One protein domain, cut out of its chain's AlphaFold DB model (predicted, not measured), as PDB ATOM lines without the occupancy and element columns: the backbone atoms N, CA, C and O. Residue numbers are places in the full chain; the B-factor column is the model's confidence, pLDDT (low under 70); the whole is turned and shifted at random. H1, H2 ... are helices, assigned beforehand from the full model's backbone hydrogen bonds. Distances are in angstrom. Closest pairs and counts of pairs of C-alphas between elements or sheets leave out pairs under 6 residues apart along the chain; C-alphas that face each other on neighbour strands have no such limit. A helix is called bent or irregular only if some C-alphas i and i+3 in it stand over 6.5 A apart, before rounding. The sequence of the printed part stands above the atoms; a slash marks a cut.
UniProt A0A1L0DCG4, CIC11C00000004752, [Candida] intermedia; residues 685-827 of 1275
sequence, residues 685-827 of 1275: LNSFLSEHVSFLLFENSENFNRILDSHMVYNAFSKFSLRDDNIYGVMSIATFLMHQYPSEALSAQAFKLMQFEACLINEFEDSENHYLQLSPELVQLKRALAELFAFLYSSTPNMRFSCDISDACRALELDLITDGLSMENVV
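AT A GLANCE: This is residues 685 to 827 of the 1275 residues of the protein "CIC11C00000004752" of [Candida] intermedia (UniProt A0A1L0DCG4). One long helix, H5, runs through the middle of a helical body: the longest helix, H7, crosses it on one side, H8 packs on it on another, and H2, H3 and H4 lie on the side away from H8, with H1 beyond them, packed on H4. Short H6 lies past the far end of H5, and residues 812 to 827 form a final stretch with no named element. The printed part has 143 residues with eight named helices, H1 to H8 in chain order, and no named strand; its class is all helix. It is compact, with a radius of gyration of the C-alphas of 14.8 A and spans of 44 by 40 by 27 A.

HOW THE PARTS SIT: H7, residues 776 to 795, touches the hub H5, residues 747 to 765, at a steep tilt of 40 degrees, opposite ways; the closest C-alphas, of Met 754 and Phe 789, are 6.1 A apart. H4, residues 728 to 740, only just touches H5 and H7, with 3 pairs of C-alphas within 8 A each; the closest are Leu 737 and Leu 753, 7.6 A, and Met 738 and Leu 788, 7.6 A. H4 and H5 are a helical hairpin, and H4, H5 and H7 make an up-and-down bundle, each running against the one before. H8, residues 803 to 811, touches H5, with C-alphas of Ala 758 and Ile 805 5.2 A apart, and is near H7. H3, residues 711 to 718, touches H5 at Ser 718 and Cys 759, C-alphas 6.1 A apart. H2, residues 701 to 709, touches H5 at Leu 708 and Lys 752, C-alphas 6.3 A apart. H1, residues 685 to 696, touches H4, with C-alphas of Ser 690 and Gly 729 3.6 A apart. H6, residues 767 to 771, touches no helix. In H3, H4, H7 and H8 every O i to N i+4 pair is within hydrogen-bond range; the counts are 5 of 8 in H1, 4 of 5 in H2, 14 of 15 in H5 and 0 of 1 in H6, whose O i to N i+3 count is 0 of 2.

IN THESE COORDINATES: H7 is 28.8 A long, H5 26.1 A, H4 18.3 A and H1 15.2 A. H1 begins at C-alpha 685 (-37.918, 9.052, -10.175), and H8 ends at C-alpha 811 (-47.102, 13.978, -34.905). H1 and H6 are irregular: C-alphas 691 and 694, and C-alphas 768 and 771, are 7.4 A apart.

THE WHOLE: The C-alphas farthest apart, of Glu 691 and Asp 819, are 43.9 A apart. The printed part has no cut, and no link is long. The mean pLDDT of the printed part is 70.6; 46 residues are under 70, among them 742 to 748, 795 to 804 and 815 to 827.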
ATOM      1  N   LEU A 685     -39.091   8.503  -9.482       79.19
ATOM      2  CA  LEU A 685     -37.918   9.052 -10.175       79.19
ATOM      3  C   LEU A 685     -38.130  10.519 -10.591       79.19
ATOM      4  O   LEU A 685     -37.327  11.379 -10.235       79.19
ATOM      5  N   ASN A 686     -39.236  10.815 -11.272       76.81
ATOM      6  CA  ASN A 686     -39.575  12.142 -11.789       76.81
ATOM      7  C   ASN A 686     -39.944  13.128 -10.665       76.81
ATOM      8  O   ASN A 686     -39.597  14.311 -10.742       76.81
ATOM      9  N   SER A 687     -40.528  12.646  -9.559       74.50
ATOM     10  CA  SER A 687     -40.687  13.451  -8.337       74.50
ATOM     11  C   SER A 687     -39.339  13.782  -7.679       74.50
ATOM     12  O   SER A 687     -39.086  14.944  -7.369       74.50
ATOM     13  N   PHE A 688     -38.448  12.797  -7.505       78.19
ATOM     14  CA  PHE A 688     -37.120  13.018  -6.921       78.19
ATOM     15  C   PHE A 688     -36.279  13.972  -7.778       78.19
ATOM     16  O   PHE A 688     -35.666  14.896  -7.245       78.19
ATOM     17  N   LEU A 689     -36.280  13.777  -9.099       80.06
ATOM     18  CA  LEU A 689     -35.573  14.624 -10.052       80.06
ATOM     19  C   LEU A 689     -36.096  16.067  -9.975       80.06
ATOM     20  O   LEU A 689     -35.302  16.976  -9.739       80.06
ATOM     21  N   SER A 690     -37.417  16.281 -10.026       75.81
ATOM     22  CA  SER A 690     -38.049  17.606  -9.863       75.81
ATOM     23  C   SER A 690     -37.590  18.370  -8.615       75.81
ATOM     24  O   SER A 690     -37.439  19.588  -8.655       75.81
ATOM     25  N   GLU A 691     -37.313  17.656  -7.526       72.00
ATOM     26  CA  GLU A 691     -36.886  18.221  -6.244       72.00
ATOM     27  C   GLU A 691     -35.371  18.494  -6.130       72.00
ATOM     28  O   GLU A 691     -34.937  19.149  -5.178       72.00
ATOM     29  N   HIS A 692     -34.564  18.013  -7.086       77.69
ATOM     30  CA  HIS A 692     -33.101  18.157  -7.098       77.69
ATOM     31  C   HIS A 692     -32.541  18.875  -8.342       77.69
ATOM     32  O   HIS A 692     -31.398  19.331  -8.304       77.69
ATOM     33  N   VAL A 693     -33.328  19.043  -9.414       76.25
ATOM     34  CA  VAL A 693     -32.906  19.693 -10.675       76.25
ATOM     35  C   VAL A 693     -32.308  21.086 -10.460       76.25
ATOM     36  O   VAL A 693     -31.313  21.426 -11.097       76.25
ATOM     37  N   SER A 694     -32.825  21.865  -9.506       72.06
ATOM     38  CA  SER A 694     -32.297  23.201  -9.184       72.06
ATOM     39  C   SER A 694     -30.823  23.211  -8.749       72.06
ATOM     40  O   SER A 694     -30.175  24.244  -8.869       72.06
ATOM     41  N   PHE A 695     -30.268  22.084  -8.288       72.00
ATOM     42  CA  PHE A 695     -28.845  21.957  -7.945       72.00
ATOM     43  C   PHE A 695     -27.967  21.474  -9.110       72.00
ATOM     44  O   PHE A 695     -26.745  21.576  -9.020       72.00
ATOM     45  N   LEU A 696     -28.571  20.940 -10.179       75.19
ATOM     46  CA  LEU A 696     -27.875  20.393 -11.351       75.19
ATOM     47  C   LEU A 696     -27.700  21.435 -12.467       75.19
ATOM     48  O   LEU A 696     -26.669  21.441 -13.139       75.19
ATOM     49  N   LEU A 697     -28.683  22.326 -12.649       71.31
ATOM     50  CA  LEU A 697     -28.739  23.326 -13.731       71.31
ATOM     51  C   LEU A 697     -27.838  24.555 -13.490       71.31
ATOM     52  O   LEU A 697     -28.267  25.699 -13.622       71.31
ATOM     53  N   PHE A 698     -26.581  24.330 -13.109       68.06
ATOM     54  CA  PHE A 698     -25.586  25.397 -12.985       68.06
ATOM     55  C   PHE A 698     -25.051  25.821 -14.365       68.06
ATOM     56  O   PHE A 698     -24.844  24.977 -15.240       68.06
ATOM     57  N   GLU A 699     -24.780  27.115 -14.553       57.78
ATOM     58  CA  GLU A 699     -24.217  27.674 -15.791       57.78
ATOM     59  C   GLU A 699     -22.715  27.350 -15.918       57.78
ATOM     60  O   GLU A 699     -21.845  28.126 -15.529       57.78
ATOM     61  N   ASN A 700     -22.404  26.179 -16.477       62.62
ATOM     62  CA  ASN A 700     -21.055  25.801 -16.899       62.62
ATOM     63  C   ASN A 700     -21.126  25.032 -18.228       62.62
ATOM     64  O   ASN A 700     -22.029  24.219 -18.424       62.62
ATOM     65  N   SER A 701     -20.163  25.251 -19.126       58.84
ATOM     66  CA  SER A 701     -20.140  24.640 -20.464       58.84
ATOM     67  C   SER A 701     -20.024  23.110 -20.431       58.84
ATOM     68  O   SER A 701     -20.523  22.433 -21.329       58.84
ATOM     69  N   GLU A 702     -19.436  22.542 -19.375       63.53
ATOM     70  CA  GLU A 702     -19.404  21.089 -19.159       63.53
ATOM     71  C   GLU A 702     -20.781  20.494 -18.821       63.53
ATOM     72  O   GLU A 702     -21.036  19.323 -19.113       63.53
ATOM     73  N   ASN A 703     -21.685  21.276 -18.221       72.81
ATOM     74  CA  ASN A 703     -22.936  20.757 -17.663       72.81
ATOM     75  C   ASN A 703     -23.924  20.350 -18.753       72.81
ATOM     76  O   ASN A 703     -24.622  19.354 -18.593       72.81
ATOM     77  N   PHE A 704     -23.937  21.073 -19.875       72.75
ATOM     78  CA  PHE A 704     -24.739  20.728 -21.048       72.75
ATOM     79  C   PHE A 704     -24.420  19.306 -21.540       72.75
ATOM     80  O   PHE A 704     -25.319  18.477 -21.671       72.75
ATOM     81  N   ASN A 705     -23.131  18.985 -21.702       71.88
ATOM     82  CA  ASN A 705     -22.697  17.645 -22.106       71.88
ATOM     83  C   ASN A 705     -23.035  16.587 -21.047       71.88
ATOM     84  O   ASN A 705     -23.584  15.547 -21.392       71.88
ATOM     85  N   ARG A 706     -22.783  16.862 -19.757       73.44
ATOM     86  CA  ARG A 706     -23.095  15.917 -18.667       73.44
ATOM     87  C   ARG A 706     -24.595  15.615 -18.544       73.44
ATOM     88  O   ARG A 706     -24.951  14.473 -18.285       73.44
ATOM     89  N   ILE A 707     -25.472  16.598 -18.766       78.31
ATOM     90  CA  ILE A 707     -26.932  16.395 -18.778       78.31
ATOM     91  C   ILE A 707     -27.347  15.530 -19.976       78.31
ATOM     92  O   ILE A 707     -28.121  14.593 -19.795       78.31
ATOM     93  N   LEU A 708     -26.808  15.798 -21.175       74.56
ATOM     94  CA  LEU A 708     -27.063  14.983 -22.373       74.56
ATOM     95  C   LEU A 708     -26.526  13.546 -22.253       74.56
ATOM     96  O   LEU A 708     -27.099  12.635 -22.846       74.56
ATOM     97  N   ASP A 709     -25.437  13.335 -21.511       71.31
ATOM     98  CA  ASP A 709     -24.817  12.022 -21.292       71.31
ATOM     99  C   ASP A 709     -25.362  11.257 -20.065       71.31
ATOM    100  O   ASP A 709     -25.046  10.078 -19.895       71.31
ATOM    101  N   SER A 710     -26.201  11.868 -19.217       74.25
ATOM    102  CA  SER A 710     -26.674  11.232 -17.978       74.25
ATOM    103  C   SER A 710     -27.824  10.243 -18.203       74.25
ATOM    104  O   SER A 710     -28.931  10.588 -18.624       74.25
ATOM    105  N   HIS A 711     -27.593   8.992 -17.799       73.62
ATOM    106  CA  HIS A 711     -28.584   7.912 -17.857       73.62
ATOM    107  C   HIS A 711     -29.797   8.155 -16.936       73.62
ATOM    108  O   HIS A 711     -30.900   7.694 -17.230       73.62
ATOM    109  N   MET A 712     -29.628   8.922 -15.850       79.56
ATOM    110  CA  MET A 712     -30.743   9.374 -15.008       79.56
ATOM    111  C   MET A 712     -31.745  10.199 -15.822       79.56
ATOM    112  O   MET A 712     -32.949   9.968 -15.727       79.56
ATOM    113  N   VAL A 713     -31.244  11.149 -16.618       80.56
ATOM    114  CA  VAL A 713     -32.069  12.053 -17.429       80.56
ATOM    115  C   VAL A 713     -32.768  11.265 -18.534       80.56
ATOM    116  O   VAL A 713     -33.986  11.355 -18.664       80.56
ATOM    117  N   TYR A 714     -32.052  10.394 -19.249       78.44
ATOM    118  CA  TYR A 714     -32.665   9.526 -20.259       78.44
ATOM    119  C   TYR A 714     -33.793   8.643 -19.692       78.44
ATOM    120  O   TYR A 714     -34.872   8.569 -20.282       78.44
ATOM    121  N   ASN A 715     -33.597   8.020 -18.526       77.38
ATOM    122  CA  ASN A 715     -34.628   7.193 -17.885       77.38
ATOM    123  C   ASN A 715     -35.819   8.005 -17.350       77.38
ATOM    124  O   ASN A 715     -36.920   7.464 -17.261       77.38
ATOM    125  N   ALA A 716     -35.609   9.274 -16.988       79.44
ATOM    126  CA  ALA A 716     -36.672  10.187 -16.578       79.44
ATOM    127  C   ALA A 716     -37.579  10.562 -17.762       79.44
ATOM    128  O   ALA A 716     -38.796  10.474 -17.636       79.44
ATOM    129  N   PHE A 717     -36.990  10.906 -18.916       81.19
ATOM    130  CA  PHE A 717     -37.720  11.277 -20.136       81.19
ATOM    131  C   PHE A 717     -38.378  10.074 -20.837       81.19
ATOM    132  O   PHE A 717     -39.524  10.170 -21.253       81.19
ATOM    133  N   SER A 718     -37.690   8.931 -20.958       79.56
ATOM    134  CA  SER A 718     -38.193   7.749 -21.697       79.56
ATOM    135  C   SER A 718     -39.289   6.948 -20.982       79.56
ATOM    136  O   SER A 718     -39.918   6.093 -21.599       79.56
ATOM    137  N   LYS A 719     -39.508   7.190 -19.684       78.50
ATOM    138  CA  LYS A 719     -40.565   6.549 -18.879       78.50
ATOM    139  C   LYS A 719     -41.548   7.559 -18.284       78.50
ATOM    140  O   LYS A 719     -42.260   7.214 -17.344       78.50
ATOM    141  N   PHE A 720     -41.515   8.804 -18.752       80.88
ATOM    142  CA  PHE A 720     -42.403   9.854 -18.274       80.88
ATOM    143  C   PHE A 720     -43.841   9.562 -18.711       80.88
ATOM    144  O   PHE A 720     -44.065   9.313 -19.887       80.88
ATOM    145  N   SER A 721     -44.790   9.625 -17.775       77.19
ATOM    146  CA  SER A 721     -46.230   9.633 -18.070       77.19
ATOM    147  C   SER A 721     -46.820  10.982 -17.680       77.19
ATOM    148  O   SER A 721     -46.796  11.351 -16.500       77.19
ATOM    149  N   LEU A 722     -47.396  11.706 -18.644       74.94
ATOM    150  CA  LEU A 722     -47.999  13.026 -18.403       74.94
ATOM    151  C   LEU A 722     -49.133  12.998 -17.358       74.94
ATOM    152  O   LEU A 722     -49.401  14.008 -16.702       74.94
ATOM    153  N   ARG A 723     -49.796  11.848 -17.201       70.44
ATOM    154  CA  ARG A 723     -50.943  11.652 -16.306       70.44
ATOM    155  C   ARG A 723     -50.551  11.520 -14.832       70.44
ATOM    156  O   ARG A 723     -51.268  12.029 -13.972       70.44
ATOM    157  N   ASP A 724     -49.458  10.813 -14.548       68.50
ATOM    158  CA  ASP A 724     -49.141  10.326 -13.198       68.50
ATOM    159  C   ASP A 724     -47.861  10.922 -12.590       68.50
ATOM    160  O   ASP A 724     -47.721  10.929 -11.359       68.50
ATOM    161  N   ASP A 725     -46.946  11.435 -13.419       71.62
ATOM    162  CA  ASP A 725     -45.621  11.899 -13.003       71.62
ATOM    163  C   ASP A 725     -45.538  13.421 -12.771       71.62
ATOM    164  O   ASP A 725     -46.344  14.222 -13.246       71.62
ATOM    165  N   ASN A 726     -44.499  13.859 -12.048       70.50
ATOM    166  CA  ASN A 726     -44.209  15.282 -11.874       70.50
ATOM    167  C   ASN A 726     -43.376  15.827 -13.047       70.50
ATOM    168  O   ASN A 726     -42.197  15.500 -13.184       70.50
ATOM    169  N   ILE A 727     -43.978  16.704 -13.851       75.06
ATOM    170  CA  ILE A 727     -43.359  17.297 -15.045       75.06
ATOM    171  C   ILE A 727     -42.291  18.369 -14.752       75.06
ATOM    172  O   ILE A 727     -41.479  18.672 -15.625       75.06
ATOM    173  N   TYR A 728     -42.261  18.957 -13.548       74.31
ATOM    174  CA  TYR A 728     -41.469  20.170 -13.273       74.31
ATOM    175  C   TYR A 728     -39.967  20.009 -13.566       74.31
ATOM    176  O   TYR A 728     -39.354  20.882 -14.184       74.31
ATOM    177  N   GLY A 729     -39.366  18.897 -13.141       72.69
ATOM    178  CA  GLY A 729     -37.941  18.643 -13.348       72.69
ATOM    179  C   GLY A 729     -37.579  18.364 -14.804       72.69
ATOM    180  O   GLY A 729     -36.584  18.892 -15.293       72.69
ATOM    181  N   VAL A 730     -38.422  17.604 -15.508       80.12
ATOM    182  CA  VAL A 730     -38.267  17.294 -16.940       80.12
ATOM    183  C   VAL A 730     -38.382  18.582 -17.770       80.12
ATOM    184  O   VAL A 730     -37.500  18.885 -18.570       80.12
ATOM    185  N   MET A 731     -39.390  19.415 -17.480       79.12
ATOM    186  CA  MET A 731     -39.567  20.751 -18.063       79.12
ATOM    187  C   MET A 731     -38.364  21.673 -17.808       79.12
ATOM    188  O   MET A 731     -37.927  22.384 -18.710       79.12
ATOM    189  N   SER A 732     -37.823  21.674 -16.587       77.69
ATOM    190  CA  SER A 732     -36.683  22.522 -16.213       77.69
ATOM    191  C   SER A 732     -35.384  22.096 -16.913       77.69
ATOM    192  O   SER A 732     -34.591  22.948 -17.310       77.69
ATOM    193  N   ILE A 733     -35.171  20.790 -17.113       81.44
ATOM    194  CA  ILE A 733     -34.047  20.279 -17.913       81.44
ATOM    195  C   ILE A 733     -34.234  20.646 -19.389       81.44
ATOM    196  O   ILE A 733     -33.301  21.160 -20.003       81.44
ATOM    197  N   ALA A 734     -35.430  20.438 -19.949       80.38
ATOM    198  CA  ALA A 734     -35.718  20.760 -21.344       80.38
ATOM    199  C   ALA A 734     -35.505  22.255 -21.644       80.38
ATOM    200  O   ALA A 734     -34.812  22.595 -22.600       80.38
ATOM    201  N   THR A 735     -36.013  23.163 -20.801       80.31
ATOM    202  CA  THR A 735     -35.799  24.612 -20.982       80.31
ATOM    203  C   THR A 735     -34.332  25.019 -20.854       80.31
ATOM    204  O   THR A 735     -33.870  25.846 -21.637       80.31
ATOM    205  N   PHE A 736     -33.567  24.413 -19.941       79.81
ATOM    206  CA  PHE A 736     -32.123  24.651 -19.849       79.81
ATOM    207  C   PHE A 736     -31.376  24.192 -21.109       79.81
ATOM    208  O   PHE A 736     -30.555  24.943 -21.635       79.81
ATOM    209  N   LEU A 737     -31.675  22.992 -21.621       79.06
ATOM    210  CA  LEU A 737     -31.057  22.467 -22.842       79.06
ATOM    211  C   LEU A 737     -31.390  23.331 -24.068       79.06
ATOM    212  O   LEU A 737     -30.482  23.668 -24.825       79.06
ATOM    213  N   MET A 738     -32.648  23.762 -24.215       76.12
ATOM    214  CA  MET A 738     -33.068  24.683 -25.282       76.12
ATOM    215  C   MET A 738     -32.368  26.053 -25.190       76.12
ATOM    216  O   MET A 738     -32.008  26.627 -26.215       76.12
ATOM    217  N   HIS A 739     -32.135  26.583 -23.983       79.62
ATOM    218  CA  HIS A 739     -31.446  27.868 -23.795       79.62
ATOM    219  C   HIS A 739     -29.924  27.809 -23.990       79.62
ATOM    220  O   HIS A 739     -29.335  28.805 -24.409       79.62
ATOM    221  N   GLN A 740     -29.283  26.684 -23.661       73.12
ATOM    222  CA  GLN A 740     -27.823  26.525 -23.715       73.12
ATOM    223  C   GLN A 740     -27.313  25.936 -25.040       73.12
ATOM    224  O   GLN A 740     -26.101  25.813 -25.213       73.12
ATOM    225  N   TYR A 741     -28.200  25.567 -25.972       70.12
ATOM    226  CA  TYR A 741     -27.818  24.962 -27.249       70.12
ATOM    227  C   TYR A 741     -26.914  25.902 -28.082       70.12
ATOM    228  O   TYR A 741     -27.371  26.960 -28.526       70.12
ATOM    229  N   PRO A 742     -25.641  25.543 -28.340       63.53
ATOM    230  CA  PRO A 742     -24.768  26.359 -29.172       63.53
ATOM    231  C   PRO A 742     -25.116  26.144 -30.650       63.53
ATOM    232  O   PRO A 742     -25.220  25.008 -31.107       63.53
ATOM    233  N   SER A 743     -25.219  27.216 -31.445       57.94
ATOM    234  CA  SER A 743     -25.600  27.115 -32.870       57.94
ATOM    235  C   SER A 743     -24.568  26.413 -33.772       57.94
ATOM    236  O   SER A 743     -24.786  26.307 -34.975       57.94
ATOM    237  N   GLU A 744     -23.447  25.963 -33.206       55.06
ATOM    238  CA  GLU A 744     -22.374  25.200 -33.859       55.06
ATOM    239  C   GLU A 744     -22.257  23.761 -33.298       55.06
ATOM    240  O   GLU A 744     -21.234  23.104 -33.488       55.06
ATOM    241  N   ALA A 745     -23.270  23.266 -32.570       53.56
ATOM    242  CA  ALA A 745     -23.245  21.941 -31.942       53.56
ATOM    243  C   ALA A 745     -23.007  20.795 -32.945       53.56
ATOM    244  O   ALA A 745     -23.525  20.782 -34.064       53.56
ATOM    245  N   LEU A 746     -22.254  19.785 -32.506       57.19
ATOM    246  CA  LEU A 746     -21.970  18.589 -33.298       57.19
ATOM    247  C   LEU A 746     -23.238  17.737 -33.466       57.19
ATOM    248  O   LEU A 746     -24.056  17.639 -32.549       57.19
ATOM    249  N   SER A 747     -23.356  17.025 -34.592       61.38
ATOM    250  CA  SER A 747     -24.518  16.171 -34.897       61.38
ATOM    251  C   SER A 747     -24.875  15.197 -33.764       61.38
ATOM    252  O   SER A 747     -26.046  15.020 -33.448       61.38
ATOM    253  N   ALA A 748     -23.890  14.623 -33.070       63.03
ATOM    254  CA  ALA A 748     -24.134  13.714 -31.945       63.03
ATOM    255  C   ALA A 748     -24.856  14.365 -30.740       63.03
ATOM    256  O   ALA A 748     -25.601  13.681 -30.040       63.03
ATOM    257  N   GLN A 749     -24.661  15.666 -30.490       70.12
ATOM    258  CA  GLN A 749     -25.359  16.398 -29.420       70.12
ATOM    259  C   GLN A 749     -26.801  16.716 -29.830       70.12
ATOM    260  O   GLN A 749     -27.723  16.501 -29.045       70.12
ATOM    261  N   ALA A 750     -26.999  17.143 -31.081       69.81
ATOM    262  CA  ALA A 750     -28.324  17.389 -31.645       69.81
ATOM    263  C   ALA A 750     -29.205  16.120 -31.661       69.81
ATOM    264  O   ALA A 750     -30.408  16.220 -31.444       69.81
ATOM    265  N   PHE A 751     -28.623  14.922 -31.832       71.94
ATOM    266  CA  PHE A 751     -29.374  13.655 -31.781       71.94
ATOM    267  C   PHE A 751     -29.973  13.398 -30.396       71.94
ATOM    268  O   PHE A 751     -31.156  13.095 -30.276       71.94
ATOM    269  N   LYS A 752     -29.163  13.556 -29.344       73.06
ATOM    270  CA  LYS A 752     -29.596  13.357 -27.953       73.06
ATOM    271  C   LYS A 752     -30.647  14.378 -27.534       73.06
ATOM    272  O   LYS A 752     -31.593  14.017 -26.841       73.06
ATOM    273  N   LEU A 753     -30.506  15.624 -27.994       78.44
ATOM    274  CA  LEU A 753     -31.510  16.659 -27.767       78.44
ATOM    275  C   LEU A 753     -32.837  16.303 -28.457       78.44
ATOM    276  O   LEU A 753     -33.842  16.178 -27.765       78.44
ATOM    277  N   MET A 754     -32.823  16.001 -29.763       74.44
ATOM    278  CA  MET A 754     -34.031  15.563 -30.483       74.44
ATOM    279  C   MET A 754     -34.667  14.304 -29.878       74.44
ATOM    280  O   MET A 754     -35.886  14.194 -29.879       74.44
ATOM    281  N   GLN A 755     -33.884  13.371 -29.327       77.12
ATOM    282  CA  GLN A 755     -34.418  12.197 -28.631       77.12
ATOM    283  C   GLN A 755     -35.204  12.581 -27.366       77.12
ATOM    284  O   GLN A 755     -36.288  12.047 -27.139       77.12
ATOM    285  N   PHE A 756     -34.689  13.499 -26.540       79.88
ATOM    286  CA  PHE A 756     -35.406  13.979 -25.351       79.88
ATOM    287  C   PHE A 756     -36.659  14.788 -25.717       79.88
ATOM    288  O   PHE A 756     -37.697  14.645 -25.070       79.88
ATOM    289  N   GLU A 757     -36.580  15.612 -26.763       80.69
ATOM    290  CA  GLU A 757     -37.720  16.382 -27.269       80.69
ATOM    291  C   GLU A 757     -38.805  15.463 -27.843       80.69
ATOM    292  O   GLU A 757     -39.976  15.630 -27.508       80.69
ATOM    293  N   ALA A 758     -38.425  14.444 -28.621       79.25
ATOM    294  CA  ALA A 758     -39.346  13.470 -29.200       79.25
ATOM    295  C   ALA A 758     -40.151  12.709 -28.135       79.25
ATOM    296  O   ALA A 758     -41.370  12.614 -28.260       79.25
ATOM    297  N   CYS A 759     -39.510  12.238 -27.054       80.88
ATOM    298  CA  CYS A 759     -40.220  11.584 -25.948       80.88
ATOM    299  C   CYS A 759     -41.307  12.490 -25.339       80.88
ATOM    300  O   CYS A 759     -42.419  12.034 -25.086       80.88
ATOM    301  N   LEU A 760     -41.015  13.784 -25.143       81.06
ATOM    302  CA  LEU A 760     -42.001  14.745 -24.636       81.06
ATOM    303  C   LEU A 760     -43.110  15.049 -25.647       81.06
ATOM    304  O   LEU A 760     -44.272  15.163 -25.260       81.06
ATOM    305  N   ILE A 761     -42.769  15.209 -26.927       81.12
ATOM    306  CA  ILE A 761     -43.734  15.515 -27.991       81.12
ATOM    307  C   ILE A 761     -44.729  14.359 -28.154       81.12
ATOM    308  O   ILE A 761     -45.929  14.614 -28.228       81.12
ATOM    309  N   ASN A 762     -44.258  13.109 -28.112       81.00
ATOM    310  CA  ASN A 762     -45.112  11.923 -28.196       81.00
ATOM    311  C   ASN A 762     -46.119  11.859 -27.030       81.00
ATOM    312  O   ASN A 762     -47.310  11.694 -27.273       81.00
ATOM    313  N   GLU A 763     -45.687  12.096 -25.786       79.88
ATOM    314  CA  GLU A 763     -46.583  12.175 -24.616       79.88
ATOM    315  C   GLU A 763     -47.591  13.340 -24.701       79.88
ATOM    316  O   GLU A 763     -48.746  13.210 -24.286       79.88
ATOM    317  N   PHE A 764     -47.184  14.488 -25.256       79.06
ATOM    318  CA  PHE A 764     -48.053  15.659 -25.436       79.06
ATOM    319  C   PHE A 764     -49.059  15.542 -26.590       79.06
ATOM    320  O   PHE A 764     -49.987  16.360 -26.639       79.06
ATOM    321  N   GLU A 765     -48.860  14.612 -27.525       75.94
ATOM    322  CA  GLU A 765     -49.760  14.340 -28.656       75.94
ATOM    323  C   GLU A 765     -50.464  12.974 -28.548       75.94
ATOM    324  O   GLU A 765     -51.244  12.620 -29.434       75.94
ATOM    325  N   ASP A 766     -50.255  12.220 -27.458       76.00
ATOM    326  CA  ASP A 766     -50.981  10.972 -27.229       76.00
ATOM    327  C   ASP A 766     -52.496  11.222 -27.099       76.00
ATOM    328  O   ASP A 766     -52.989  12.081 -26.357       76.00
ATOM    329  N   SER A 767     -53.237  10.398 -27.829       65.75
ATOM    330  CA  SER A 767     -54.688  10.291 -27.837       65.75
ATOM    331  C   SER A 767     -55.319  10.109 -26.453       65.75
ATOM    332  O   SER A 767     -56.400  10.657 -26.222       65.75
ATOM    333  N   GLU A 768     -54.669   9.404 -25.516       65.62
ATOM    334  CA  GLU A 768     -55.197   9.243 -24.151       65.62
ATOM    335  C   GLU A 768     -55.113  10.546 -23.334       65.62
ATOM    336  O   GLU A 768     -55.996  10.841 -22.522       65.62
ATOM    337  N   ASN A 769     -54.109  11.382 -23.613       66.94
ATOM    338  CA  ASN A 769     -53.846  12.639 -22.909       66.94
ATOM    339  C   ASN A 769     -54.676  13.831 -23.432       66.94
ATOM    340  O   ASN A 769     -54.687  14.895 -22.806       66.94
ATOM    341  N   HIS A 770     -55.428  13.667 -24.528       60.69
ATOM    342  CA  HIS A 770     -56.167  14.741 -25.213       60.69
ATOM    343  C   HIS A 770     -57.166  15.520 -24.327       60.69
ATOM    344  O   HIS A 770     -57.484  16.676 -24.608       60.69
ATOM    345  N   TYR A 771     -57.662  14.912 -23.245       57.31
ATOM    346  CA  TYR A 771     -58.629  15.529 -22.325       57.31
ATOM    347  C   TYR A 771     -57.989  16.305 -21.156       57.31
ATOM    348  O   TYR A 771     -58.711  16.902 -20.352       57.31
ATOM    349  N   LEU A 772     -56.655  16.319 -21.035       65.88
ATOM    350  CA  LEU A 772     -55.946  17.018 -19.960       65.88
ATOM    351  C   LEU A 772     -55.842  18.528 -20.236       65.88
ATOM    352  O   LEU A 772     -55.350  18.969 -21.274       65.88
ATOM    353  N   GLN A 773     -56.261  19.354 -19.272       65.44
ATOM    354  CA  GLN A 773     -56.101  20.810 -19.358       65.44
ATOM    355  C   GLN A 773     -54.649  21.214 -19.065       65.44
ATOM    356  O   GLN A 773     -54.244  21.342 -17.910       65.44
ATOM    357  N   LEU A 774     -53.863  21.439 -20.122       68.94
ATOM    358  CA  LEU A 774     -52.480  21.911 -20.014       68.94
ATOM    359  C   LEU A 774     -52.399  23.341 -19.451       68.94
ATOM    360  O   LEU A 774     -53.175  24.226 -19.817       68.94
ATOM    361  N   SER A 775     -51.404  23.587 -18.594       72.56
ATOM    362  CA  SER A 775     -51.106  24.928 -18.078       72.56
ATOM    363  C   SER A 775     -50.555  25.842 -19.192       72.56
ATOM    364  O   SER A 775     -49.968  25.350 -20.160       72.56
ATOM    365  N   PRO A 776     -50.673  27.183 -19.083       69.56
ATOM    366  CA  PRO A 776     -50.150  28.093 -20.106       69.56
ATOM    367  C   PRO A 776     -48.626  27.997 -20.283       69.56
ATOM    368  O   PRO A 776     -48.124  28.293 -21.364       69.56
ATOM    369  N   GLU A 777     -47.903  27.567 -19.246       71.06
ATOM    370  CA  GLU A 777     -46.456  27.317 -19.274       71.06
ATOM    371  C   GLU A 777     -46.135  26.054 -20.089       71.06
ATOM    372  O   GLU A 777     -45.269  26.093 -20.959       71.06
ATOM    373  N   LEU A 778     -46.899  24.969 -19.910       74.69
ATOM    374  CA  LEU A 778     -46.756  23.744 -20.706       74.69
ATOM    375  C   LEU A 778     -47.162  23.948 -22.173       74.69
ATOM    376  O   LEU A 778     -46.530  23.397 -23.067       74.69
ATOM    377  N   VAL A 779     -48.161  24.793 -22.447       75.50
ATOM    378  CA  VAL A 779     -48.529  25.174 -23.824       75.50
ATOM    379  C   VAL A 779     -47.425  25.999 -24.501       75.50
ATOM    380  O   VAL A 779     -47.220  25.870 -25.708       75.50
ATOM    381  N   GLN A 780     -46.694  26.834 -23.753       78.31
ATOM    382  CA  GLN A 780     -45.509  27.531 -24.270       78.31
ATOM    383  C   GLN A 780     -44.348  26.560 -24.505       78.31
ATOM    384  O   GLN A 780     -43.740  26.609 -25.572       78.31
ATOM    385  N   LEU A 781     -44.101  25.638 -23.567       77.62
ATOM    386  CA  LEU A 781     -43.092  24.587 -23.702       77.62
ATOM    387  C   LEU A 781     -43.342  23.722 -24.944       77.62
ATOM    388  O   LEU A 781     -42.437  23.559 -25.752       77.62
ATOM    389  N   LYS A 782     -44.574  23.231 -25.141       81.81
ATOM    390  CA  LYS A 782     -44.961  22.402 -26.297       81.81
ATOM    391  C   LYS A 782     -44.667  23.097 -27.633       81.81
ATOM    392  O   LYS A 782     -44.169  22.458 -28.552       81.81
ATOM    393  N   ARG A 783     -44.919  24.410 -27.733       80.19
ATOM    394  CA  ARG A 783     -44.573  25.200 -28.932       80.19
ATOM    395  C   ARG A 783     -43.067  25.366 -29.106       80.19
ATOM    396  O   ARG A 783     -42.578  25.144 -30.203       80.19
ATOM    397  N   ALA A 784     -42.344  25.709 -28.040       80.06
ATOM    398  CA  ALA A 784     -40.891  25.876 -28.091       80.06
ATOM    399  C   ALA A 784     -40.174  24.574 -28.494       80.06
ATOM    400  O   ALA A 784     -39.285  24.612 -29.339       80.06
ATOM    401  N   LEU A 785     -40.615  23.431 -27.955       81.62
ATOM    402  CA  LEU A 785     -40.132  22.099 -28.331       81.62
ATOM    403  C   LEU A 785     -40.399  21.803 -29.814       81.62
ATOM    404  O   LEU A 785     -39.486  21.399 -30.520       81.62
ATOM    405  N   ALA A 786     -41.617  22.046 -30.310       81.19
ATOM    406  CA  ALA A 786     -41.947  21.820 -31.720       81.19
ATOM    407  C   ALA A 786     -41.141  22.726 -32.675       81.19
ATOM    408  O   ALA A 786     -40.659  22.263 -33.708       81.19
ATOM    409  N   GLU A 787     -40.962  24.006 -32.324       82.06
ATOM    410  CA  GLU A 787     -40.158  24.963 -33.096       82.06
ATOM    411  C   GLU A 787     -38.670  24.568 -33.128       82.06
ATOM    412  O   GLU A 787     -38.047  24.616 -34.194       82.06
ATOM    413  N   LEU A 788     -38.100  24.143 -31.993       78.81
ATOM    414  CA  LEU A 788     -36.687  23.771 -31.904       78.81
ATOM    415  C   LEU A 788     -36.410  22.399 -32.534       78.81
ATOM    416  O   LEU A 788     -35.458  22.280 -33.304       78.81
ATOM    417  N   PHE A 789     -37.281  21.409 -32.329       80.19
ATOM    418  CA  PHE A 789     -37.191  20.096 -32.971       80.19
ATOM    419  C   PHE A 789     -37.236  20.213 -34.504       80.19
ATOM    420  O   PHE A 789     -36.393  19.642 -35.197       80.19
ATOM    421  N   ALA A 790     -38.154  21.021 -35.052       79.19
ATOM    422  CA  ALA A 790     -38.220  21.286 -36.491       79.19
ATOM    423  C   ALA A 790     -36.957  22.002 -37.016       79.19
ATOM    424  O   ALA A 790     -36.454  21.677 -38.097       79.19
ATOM    425  N   PHE A 791     -36.400  22.944 -36.242       78.88
ATOM    426  CA  PHE A 791     -35.132  23.596 -36.571       78.88
ATOM    427  C   PHE A 791     -33.959  22.600 -36.593       78.88
ATOM    428  O   PHE A 791     -33.211  22.576 -37.576       78.88
ATOM    429  N   LEU A 792     -33.823  21.748 -35.570       72.62
ATOM    430  CA  LEU A 792     -32.791  20.707 -35.505       72.62
ATOM    431  C   LEU A 792     -32.918  19.732 -36.681       72.62
ATOM    432  O   LEU A 792     -31.946  19.558 -37.416       72.62
ATOM    433  N   TYR A 793     -34.121  19.203 -36.927       74.62
ATOM    434  CA  TYR A 793     -34.414  18.299 -38.042       74.62
ATOM    435  C   TYR A 793     -33.973  18.888 -39.390       74.62
ATOM    436  O   TYR A 793     -33.276  18.232 -40.166       74.62
ATOM    437  N   SER A 794     -34.296  20.163 -39.644       72.81
ATOM    438  CA  SER A 794     -33.900  20.860 -40.877       72.81
ATOM    439  C   SER A 794     -32.391  21.130 -41.000       72.81
ATOM    440  O   SER A 794     -31.878  21.277 -42.110       72.81
ATOM    441  N   SER A 795     -31.671  21.182 -39.875       69.06
ATOM    442  CA  SER A 795     -30.249  21.543 -39.816       69.06
ATOM    443  C   SER A 795     -29.303  20.343 -39.963       69.06
ATOM    444  O   SER A 795     -28.119  20.531 -40.251       69.06
ATOM    445  N   THR A 796     -29.788  19.108 -39.781       63.97
ATOM    446  CA  THR A 796     -28.951  17.896 -39.729       63.97
ATOM    447  C   THR A 796     -29.395  16.810 -40.726       63.97
ATOM    448  O   THR A 796     -30.068  15.854 -40.339       63.97
ATOM    449  N   PRO A 797     -28.990  16.886 -42.010       52.75
ATOM    450  CA  PRO A 797     -29.556  16.048 -43.078       52.75
ATOM    451  C   PRO A 797     -29.119  14.566 -43.095       52.75
ATOM    452  O   PRO A 797     -29.686  13.792 -43.857       52.75
ATOM    453  N   ASN A 798     -28.128  14.155 -42.291       54.59
ATOM    454  CA  ASN A 798     -27.548  12.798 -42.296       54.59
ATOM    455  C   ASN A 798     -27.543  12.176 -40.881       54.59
ATOM    456  O   ASN A 798     -26.484  11.853 -40.339       54.59
ATOM    457  N   MET A 799     -28.712  12.073 -40.248       57.34
ATOM    458  CA  MET A 799     -28.850  11.651 -38.847       57.34
ATOM    459  C   MET A 799     -29.214  10.165 -38.687       57.34
ATOM    460  O   MET A 799     -29.860   9.580 -39.555       57.34
ATOM    461  N   ARG A 800     -28.869   9.569 -37.536       57.16
ATOM    462  CA  ARG A 800     -29.546   8.352 -37.048       57.16
ATOM    463  C   ARG A 800     -30.984   8.694 -36.646       57.16
ATOM    464  O   ARG A 800     -31.243   9.813 -36.208       57.16
ATOM    465  N   PHE A 801     -31.887   7.718 -36.737       61.84
ATOM    466  CA  PHE A 801     -33.286   7.849 -36.326       61.84
ATOM    467  C   PHE A 801     -33.674   6.736 -35.355       61.84
ATOM    468  O   PHE A 801     -33.385   5.566 -35.603       61.84
ATOM    469  N   SER A 802     -34.351   7.119 -34.275       65.00
ATOM    470  CA  SER A 802     -35.040   6.217 -33.352       65.00
ATOM    471  C   SER A 802     -36.525   6.106 -33.713       65.00
ATOM    472  O   SER A 802     -37.049   6.905 -34.497       65.00
ATOM    473  N   CYS A 803     -37.223   5.140 -33.108       67.19
ATOM    474  CA  CYS A 803     -38.680   5.050 -33.203       67.19
ATOM    475  C   CYS A 803     -39.348   6.337 -32.698       67.19
ATOM    476  O   CYS A 803     -40.156   6.914 -33.421       67.19
ATOM    477  N   ASP A 804     -38.928   6.840 -31.532       69.50
ATOM    478  CA  ASP A 804     -39.544   8.004 -30.884       69.50
ATOM    479  C   ASP A 804     -39.438   9.263 -31.752       69.50
ATOM    480  O   ASP A 804     -40.421   9.986 -31.906       69.50
ATOM    481  N   ILE A 805     -38.274   9.495 -32.377       75.00
ATOM    482  CA  ILE A 805     -38.056  10.614 -33.309       75.00
ATOM    483  C   ILE A 805     -38.921  10.447 -34.567       75.00
ATOM    484  O   ILE A 805     -39.475  11.426 -35.064       75.00
ATOM    485  N   SER A 806     -39.084   9.221 -35.084       72.19
ATOM    486  CA  SER A 806     -39.977   8.971 -36.225       72.19
ATOM    487  C   SER A 806     -41.448   9.219 -35.882       72.19
ATOM    488  O   SER A 806     -42.183   9.740 -36.722       72.19
ATOM    489  N   ASP A 807     -41.874   8.858 -34.673       72.88
ATOM    490  CA  ASP A 807     -43.236   9.068 -34.192       72.88
ATOM    491  C   ASP A 807     -43.506  10.570 -33.957       72.88
ATOM    492  O   ASP A 807     -44.514  11.086 -34.443       72.88
ATOM    493  N   ALA A 808     -42.544  11.309 -33.388       74.81
ATOM    494  CA  ALA A 808     -42.622  12.763 -33.221       74.81
ATOM    495  C   ALA A 808     -42.664  13.510 -34.569       74.81
ATOM    496  O   ALA A 808     -43.460  14.433 -34.742       74.81
ATOM    497  N   CYS A 809     -41.885  13.077 -35.570       75.88
ATOM    498  CA  CYS A 809     -41.984  13.617 -36.930       75.88
ATOM    499  C   CYS A 809     -43.365  13.376 -37.565       75.88
ATOM    500  O   CYS A 809     -43.840  14.237 -38.302       75.88
ATOM    501  N   ARG A 810     -44.033  12.246 -37.275       76.62
ATOM    502  CA  ARG A 810     -45.413  12.005 -37.737       76.62
ATOM    503  C   ARG A 810     -46.424  12.883 -37.003       76.62
ATOM    504  O   ARG A 810     -47.342  13.378 -37.647       76.62
ATOM    505  N   ALA A 811     -46.245  13.100 -35.701       74.19
ATOM    506  CA  ALA A 811     -47.102  13.978 -34.905       74.19
ATOM    507  C   ALA A 811     -46.994  15.462 -35.321       74.19
ATOM    508  O   ALA A 811     -47.981  16.191 -35.257       74.19
ATOM    509  N   LEU A 812     -45.817  15.895 -35.793       76.00
ATOM    510  CA  LEU A 812     -45.543  17.259 -36.268       76.00
ATOM    511  C   LEU A 812     -45.692  17.459 -37.792       76.00
ATOM    512  O   LEU A 812     -45.344  18.525 -38.293       76.00
ATOM    513  N   GLU A 813     -46.184  16.458 -38.530       72.44
ATOM    514  CA  GLU A 813     -46.358  16.492 -39.997       72.44
ATOM    515  C   GLU A 813     -45.067  16.823 -40.797       72.44
ATOM    516  O   GLU A 813     -45.112  17.493 -41.830       72.44
ATOM    517  N   LEU A 814     -43.899  16.342 -40.345       73.12
ATOM    518  CA  LEU A 814     -42.609  16.537 -41.026       73.12
ATOM    519  C   LEU A 814     -42.325  15.437 -42.073       73.12
ATOM    520  O   LEU A 814     -42.510  14.246 -41.811       73.12
ATOM    521  N   ASP A 815     -41.813  15.831 -43.247       60.22
ATOM    522  CA  ASP A 815     -41.493  14.932 -44.370       60.22
ATOM    523  C   ASP A 815     -40.380  13.921 -44.018       60.22
ATOM    524  O   ASP A 815     -39.189  14.228 -44.069       60.22
ATOM    525  N   LEU A 816     -40.758  12.675 -43.714       58.31
ATOM    526  CA  LEU A 816     -39.821  11.583 -43.432       58.31
ATOM    527  C   LEU A 816     -39.019  11.172 -44.682       58.31
ATOM    528  O   LEU A 816     -39.527  10.474 -45.562       58.31
ATOM    529  N   ILE A 817     -37.730  11.522 -44.719       56.59
ATOM    530  CA  ILE A 817     -36.770  11.036 -45.725       56.59
ATOM    531  C   ILE A 817     -36.447   9.552 -45.449       56.59
ATOM    532  O   ILE A 817     -35.553   9.228 -44.670       56.59
ATOM    533  N   THR A 818     -37.195   8.637 -46.068       47.62
ATOM    534  CA  THR A 818     -37.138   7.184 -45.792       47.62
ATOM    535  C   THR A 818     -36.094   6.394 -46.594       47.62
ATOM    536  O   THR A 818     -35.900   5.204 -46.334       47.62
ATOM    537  N   ASP A 819     -35.389   7.019 -47.540       36.31
ATOM    538  CA  ASP A 819     -34.472   6.319 -48.448       36.31
ATOM    539  C   ASP A 819     -33.121   5.963 -47.790       36.31
ATOM    540  O   ASP A 819     -32.121   6.668 -47.922       36.31
ATOM    541  N   GLY A 820     -33.074   4.792 -47.142       41.53
ATOM    542  CA  GLY A 820     -31.830   4.038 -46.905       41.53
ATOM    543  C   GLY A 820     -31.305   3.960 -45.467       41.53
ATOM    544  O   GLY A 820     -30.179   3.505 -45.271       41.53
ATOM    545  N   LEU A 821     -32.084   4.370 -44.464       41.16
ATOM    546  CA  LEU A 821     -31.651   4.410 -43.062       41.16
ATOM    547  C   LEU A 821     -32.047   3.148 -42.278       41.16
ATOM    548  O   LEU A 821     -33.192   2.696 -42.315       41.16
ATOM    549  N   SER A 822     -31.095   2.585 -41.532       40.53
ATOM    550  CA  SER A 822     -31.339   1.488 -40.593       40.53
ATOM    551  C   SER A 822     -31.979   2.012 -39.307       40.53
ATOM    552  O   SER A 822     -31.372   2.818 -38.604       40.53
ATOM    553  N   MET A 823     -33.169   1.505 -38.977       41.19
ATOM    554  CA  MET A 823     -33.809   1.702 -37.670       41.19
ATOM    555  C   MET A 823     -32.954   1.036 -36.581       41.19
ATOM    556  O   MET A 823     -33.006  -0.183 -36.406       41.19
ATOM    557  N   GLU A 824     -32.157   1.825 -35.865       45.81
ATOM    558  CA  GLU A 824     -31.420   1.378 -34.683       45.81
ATOM    559  C   GLU A 824     -32.154   1.870 -33.431       45.81
ATOM    560  O   GLU A 824     -32.365   3.069 -33.247       45.81
ATOM    561  N   ASN A 825     -32.538   0.947 -32.544       45.53
ATOM    562  CA  ASN A 825     -32.994   1.321 -31.203       45.53
ATOM    563  C   ASN A 825     -31.867   2.098 -30.506       45.53
ATOM    564  O   ASN A 825     -30.715   1.667 -30.574       45.53
ATOM    565  N   VAL A 826     -32.187   3.177 -29.784       47.59
ATOM    566  CA  VAL A 826     -31.199   3.885 -28.955       47.59
ATOM    567  C   VAL A 826     -30.700   2.926 -27.875       47.59
ATOM    568  O   VAL A 826     -31.402   2.613 -26.914       47.59
ATOM    569  N   VAL A 827     -29.487   2.407 -28.058       50.94
ATOM    570  CA  VAL A 827     -28.839   1.517 -27.093       50.94
ATOM    571  C   VAL A 827     -28.090   2.374 -26.073       50.94
ATOM    572  O   VAL A 827     -27.500   3.392 -26.428       50.94
TER     573      VAL A 827